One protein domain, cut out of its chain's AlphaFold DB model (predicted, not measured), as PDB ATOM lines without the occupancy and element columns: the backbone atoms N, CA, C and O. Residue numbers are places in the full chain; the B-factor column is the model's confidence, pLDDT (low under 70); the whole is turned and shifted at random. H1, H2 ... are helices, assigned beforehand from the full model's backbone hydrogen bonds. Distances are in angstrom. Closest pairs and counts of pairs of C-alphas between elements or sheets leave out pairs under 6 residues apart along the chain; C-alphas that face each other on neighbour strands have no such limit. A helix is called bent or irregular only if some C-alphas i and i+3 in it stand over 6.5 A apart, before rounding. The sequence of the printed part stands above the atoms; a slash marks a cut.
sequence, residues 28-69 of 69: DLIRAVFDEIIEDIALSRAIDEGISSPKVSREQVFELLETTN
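This is residues 28 to 69 of the 69 residues of an uncharacterized protein of Acidobacteria bacterium OLB17 (UniProt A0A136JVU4). A long straight helix, H1, and a short helix, H2, form the two unequal arms of a wide open V, with a non-helical link, residues 53 to 57, at its bottom and nothing filling the space between the arms. The helices do not pack on each other, and a short tail, residues 67 to 69, follows H2. The printed part has 42 residues with two named helices, H1 then H2, and no named strand, and its class is all helix. It is extended, with a radius of gyration of the C-alphas of 17.0 A, and flat, spanning 46 by 26 by 9 A.

H1, residues 28 to 52, is the longest helix. H2, residues 58 to 66, is apart from it, with no C-alpha of the one within 8 A of the other. The link between them has 5 residues and is tight. Residues 28 to 69 stand free: no C-alphas 8 or more residues apart along the chain come within 10 A of each other. In H1 and H2 every O i to N i+4 pair is within hydrogen-bond range, and neither helix is bent.

H1 has 25 residues and measures 35.9 A from C-alpha 28 at (11.699, 26.822, 74.020) to C-alpha 52 at (7.597, 4.040, 46.628), with y and z both falling. H2 has 9 residues and measures 12.4 A from C-alpha 58 at (13.505, 14.609, 32.934) to C-alpha 66 at (7.610, 25.109, 30.028), with y rising.

The two C-alphas farthest apart are those of Leu 29 and Thr 67, at 46.0 A. The printed part has no cut and ends at residue 69, the chain's last residue. The mean pLDDT of the printed part is 93.7, and residues 68 to 69 are under 70.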
ATOM      1  N   ASP A  28      10.842  26.679  75.197       94.94
ATOM      2  CA  ASP A  28      11.699  26.822  74.020       94.94
ATOM      3  C   ASP A  28      12.559  25.574  73.792       94.94
ATOM      4  O   ASP A  28      12.568  25.040  72.688       94.94
ATOM      5  N   LEU A  29      13.209  25.067  74.844       94.31
ATOM      6  CA  LEU A  29      14.042  23.868  74.757       94.31
ATOM      7  C   LEU A  29      13.205  22.627  74.455       94.31
ATOM      8  O   LEU A  29      13.579  21.825  73.606       94.31
ATOM      9  N   ILE A  30      12.060  22.486  75.130       92.12
ATOM     10  CA  ILE A  30      11.136  21.372  74.882       92.12
ATOM     11  C   ILE A  30      10.674  21.402  73.427       92.12
ATOM     12  O   ILE A  30      10.731  20.387  72.739       92.12
ATOM     13  N   ARG A  31      10.248  22.573  72.948       95.25
ATOM     14  CA  ARG A  31       9.809  22.757  71.568       95.25
ATOM     15  C   ARG A  31      10.913  22.415  70.576       95.25
ATOM     16  O   ARG A  31      10.633  21.670  69.655       95.25
ATOM     17  N   ALA A  32      12.138  22.893  70.787       96.62
ATOM     18  CA  ALA A  32      13.258  22.603  69.895       96.62
ATOM     19  C   ALA A  32      13.513  21.092  69.757       96.62
ATOM     20  O   ALA A  32      13.662  20.599  68.645       96.62
ATOM     21  N   VAL A  33      13.477  20.351  70.872       96.50
ATOM     22  CA  VAL A  33      13.636  18.887  70.859       96.50
ATOM     23  C   VAL A  33      12.496  18.208  70.098       96.50
ATOM     24  O   VAL A  33      12.732  17.288  69.320       96.50
ATOM     25  N   PHE A  34      11.249  18.641  70.304       96.62
ATOM     26  CA  PHE A  34      10.118  18.074  69.567       96.62
ATOM     27  C   PHE A  34      10.138  18.435  68.082       96.62
ATOM     28  O   PHE A  34       9.790  17.581  67.272       96.62
ATOM     29  N   ASP A  35      10.537  19.656  67.730       97.88
ATOM     30  CA  ASP A  35      10.646  20.102  66.341       97.88
ATOM     31  C   ASP A  35      11.660  19.220  65.588       97.88
ATOM     32  O   ASP A  35      11.317  18.689  64.536       97.88
ATOM     33  N   GLU A  36      12.831  18.949  66.177       97.75
ATOM     34  CA  GLU A  36      13.850  18.046  65.609       97.75
ATOM     35  C   GLU A  36      13.321  16.614  65.430       97.75
ATOM     36  O   GLU A  36      13.402  16.039  64.346       97.75
ATOM     37  N   ILE A  37      12.689  16.047  66.465       98.25
ATOM     38  CA  ILE A  37      12.133  14.685  66.395       98.25
ATOM     39  C   ILE A  37      11.046  14.582  65.317       98.25
ATOM     40  O   ILE A  37      10.971  13.588  64.590       98.25
ATOM     41  N   ILE A  38      10.157  15.575  65.237       98.19
ATOM     42  CA  ILE A  38       9.071  15.580  64.254       98.19
ATOM     43  C   ILE A  38       9.637  15.748  62.843       98.19
ATOM     44  O   ILE A  38       9.160  15.062  61.935       98.19
ATOM     45  N   GLU A  39      10.636  16.612  62.660       98.19
ATOM     46  CA  GLU A  39      11.331  16.804  61.387       98.19
ATOM     47  C   GLU A  39      11.959  15.496  60.898       98.19
ATOM     48  O   GLU A  39      11.669  15.071  59.778       98.19
ATOM     49  N   ASP A  40      12.706  14.796  61.754       98.38
ATOM     50  CA  ASP A  40      13.336  13.517  61.414       98.38
ATOM     51  C   ASP A  40      12.306  12.450  61.013       98.38
ATOM     52  O   ASP A  40      12.464  11.750  60.007       98.38
ATOM     53  N   ILE A  41      11.204  12.343  61.766       98.31
ATOM     54  CA  ILE A  41      10.118  11.402  61.454       98.31
ATOM     55  C   ILE A  41       9.463  11.758  60.116       98.31
ATOM     56  O   ILE A  41       9.194  10.868  59.303       98.31
ATOM     57  N   ALA A  42       9.168  13.038  59.892       98.31
ATOM     58  CA  ALA A  42       8.528  13.501  58.668       98.31
ATOM     59  C   ALA A  42       9.432  13.278  57.451       98.31
ATOM     60  O   ALA A  42       8.961  12.783  56.427       98.31
ATOM     61  N   LEU A  43      10.728  13.571  57.577       98.31
ATOM     62  CA  LEU A  43      11.707  13.379  56.515       98.31
ATOM     63  C   LEU A  43      11.885  11.898  56.172       98.31
ATOM     64  O   LEU A  43      11.857  11.545  54.994       98.31
ATOM     65  N   SER A  44      11.993  11.023  57.177       98.44
ATOM     66  CA  SER A  44      12.063   9.575  56.948       98.44
ATOM     67  C   SER A  44      10.852   9.075  56.159       98.44
ATOM     68  O   SER A  44      11.012   8.333  55.194       98.44
ATOM     69  N   ARG A  45       9.642   9.523  56.521       98.25
ATOM     70  CA  ARG A  45       8.415   9.155  55.796       98.25
ATOM     71  C   ARG A  45       8.402   9.694  54.371       98.25
ATOM     72  O   ARG A  45       8.061   8.952  53.459       98.25
ATOM     73  N   ALA A  46       8.808  10.946  54.164       98.12
ATOM     74  CA  ALA A  46       8.873  11.544  52.833       98.12
ATOM     75  C   ALA A  46       9.852  10.797  51.908       98.12
ATOM     76  O   ALA A  46       9.588  10.650  50.715       98.12
ATOM     77  N   ILE A  47      10.964  10.290  52.454       98.19
ATOM     78  CA  ILE A  47      11.909   9.442  51.715       98.19
ATOM     79  C   ILE A  47      11.246   8.120  51.319       98.19
ATOM     80  O   ILE A  47      11.292   7.757  50.144       98.19
ATOM     81  N   ASP A  48      10.606   7.425  52.262       98.44
ATOM     82  CA  ASP A  48       9.930   6.150  51.991       98.44
ATOM     83  C   ASP A  48       8.814   6.316  50.944       98.44
ATOM     84  O   ASP A  48       8.725   5.544  49.983       98.44
ATOM     85  N   GLU A  49       8.008   7.372  51.077       97.94
ATOM     86  CA  GLU A  49       6.975   7.741  50.110       97.94
ATOM     87  C   GLU A  49       7.581   8.018  48.729       97.94
ATOM     88  O   GLU A  49       7.133   7.444  47.733       97.94
ATOM     89  N   GLY A  50       8.650   8.815  48.659       96.25
ATOM     90  CA  GLY A  50       9.361   9.122  47.418       96.25
ATOM     91  C   GLY A  50       9.944   7.882  46.733       96.25
ATOM     92  O   GLY A  50       9.802   7.734  45.518       96.25
ATOM     93  N   ILE A  51      10.535   6.955  47.493       97.25
ATOM     94  CA  ILE A  51      11.057   5.678  46.974       97.25
ATOM     95  C   ILE A  51       9.927   4.811  46.411       97.25
ATOM     96  O   ILE A  51      10.109   4.163  45.378       97.25
ATOM     97  N   SER A  52       8.770   4.798  47.075       97.38
ATOM     98  CA  SER A  52       7.597   4.040  46.628       97.38
ATOM     99  C   SER A  52       6.876   4.668  45.428       97.38
ATOM    100  O   SER A  52       6.051   4.011  44.789       97.38
ATOM    101  N   SER A  53       7.183   5.927  45.103       96.00
ATOM    102  CA  SER A  53       6.531   6.660  44.023       96.00
ATOM    103  C   SER A  53       7.047   6.255  42.629       96.00
ATOM    104  O   SER A  53       8.203   5.844  42.469       96.00
ATOM    105  N   PRO A  54       6.212   6.362  41.578       95.81
ATOM    106  CA  PRO A  54       6.658   6.143  40.209       95.81
ATOM    107  C   PRO A  54       7.767   7.114  39.800       95.81
ATOM    108  O   PRO A  54       7.715   8.310  40.084       95.81
ATOM    109  N   LYS A  55       8.749   6.611  39.050       94.88
ATOM    110  CA  LYS A  55       9.777   7.460  38.444       94.88
ATOM    111  C   LYS A  55       9.188   8.247  37.278       94.88
ATOM    112  O   LYS A  55       8.412   7.705  36.494       94.88
ATOM    113  N   VAL A  56       9.636   9.487  37.132       94.81
ATOM    114  CA  VAL A  56       9.348  10.338  35.974       94.81
ATOM    115  C   VAL A  56      10.641  10.649  35.230       94.81
ATOM    116  O   VAL A  56      11.721  10.678  35.829       94.81
ATOM    117  N   SER A  57      10.548  10.842  33.917       96.56
ATOM    118  CA  SER A  57      11.691  11.262  33.111       96.56
ATOM    119  C   SER A  57      11.946  12.758  33.271       96.56
ATOM    120  O   SER A  57      11.075  13.526  33.685       96.56
ATOM    121  N   ARG A  58      13.159  13.188  32.921       95.12
ATOM    122  CA  ARG A  58      13.505  14.609  32.934       95.12
ATOM    123  C   ARG A  58      12.622  15.383  31.954       95.12
ATOM    124  O   ARG A  58      12.142  16.452  32.293       95.12
ATOM    125  N   GLU A  59      12.367  14.830  30.780       96.06
ATOM    126  CA  GLU A  59      11.569  15.450  29.719       96.06
ATOM    127  C   GLU A  59      10.148  15.761  30.205       96.06
ATOM    128  O   GLU A  59       9.683  16.882  30.028       96.06
ATOM    129  N   GLN A  60       9.514  14.821  30.918       94.38
ATOM    130  CA  GLN A  60       8.183  15.019  31.509       94.38
ATOM    131  C   GLN A  60       8.159  16.169  32.528       94.38
ATOM    132  O   GLN A  60       7.176  16.900  32.619       94.38
ATOM    133  N   VAL A  61       9.239  16.347  33.296       93.75
ATOM    134  CA  VAL A  61       9.361  17.466  34.243       93.75
ATOM    135  C   VAL A  61       9.495  18.796  33.499       93.75
ATOM    136  O   VAL A  61       8.832  19.764  33.859       93.75
ATOM    137  N   PHE A  62      10.340  18.857  32.467       95.19
ATOM    138  CA  PHE A  62      10.572  20.092  31.712       95.19
ATOM    139  C   PHE A  62       9.340  20.522  30.906       95.19
ATOM    140  O   PHE A  62       9.026  21.708  30.899       95.19
ATOM    141  N   GLU A  63       8.584  19.582  30.338       95.44
ATOM    142  CA  GLU A  63       7.316  19.868  29.650       95.44
ATOM    143  C   GLU A  63       6.304  20.586  30.567       95.44
ATOM    144  O   GLU A  63       5.679  21.572  30.169       95.44
ATOM    145  N   LEU A  64       6.184  20.152  31.827       94.12
ATOM    146  CA  LEU A  64       5.311  20.798  32.820       94.12
ATOM    147  C   LEU A  64       5.784  22.209  33.211       94.12
ATOM    148  O   LEU A  64       4.971  23.095  33.472       94.12
ATOM    149  N   LEU A  65       7.098  22.429  33.272       93.38
ATOM    150  CA  LEU A  65       7.662  23.733  33.626       93.38
ATOM    151  C   LEU A  65       7.569  24.736  32.470       93.38
ATOM    152  O   LEU A  65       7.338  25.921  32.702       93.38
ATOM    153  N   GLU A  66       7.716  24.274  31.229       88.75
ATOM    154  CA  GLU A  66       7.610  25.109  30.028       88.75
ATOM    155  C   GLU A  66       6.164  25.505  29.712       88.75
ATOM    156  O   GLU A  66       5.931  26.606  29.227       88.75
ATOM    157  N   THR A  67       5.181  24.669  30.064       71.31
ATOM    158  CA  THR A  67       3.743  24.976  29.907       71.31
ATOM    159  C   THR A  67       3.199  26.007  30.903       71.31
ATOM    160  O   THR A  67       2.044  26.413  30.789       71.31
ATOM    161  N   THR A  68       4.014  26.443  31.869       60.94
ATOM    162  CA  THR A  68       3.656  27.476  32.860       60.94
ATOM    163  C   THR A  68       4.257  28.860  32.521       60.94
ATOM    164  O   THR A  68       4.058  29.809  33.281       60.94
ATOM    165  N   ASN A  69       4.967  28.999  31.388       50.75
ATOM    166  CA  ASN A  69       5.346  30.292  30.779       50.75
ATOM    167  C   ASN A  69       4.365  30.700  29.674       50.75
ATOM    168  O   ASN A  69       4.204  31.926  29.477       50.75
TER     169      ASN A  69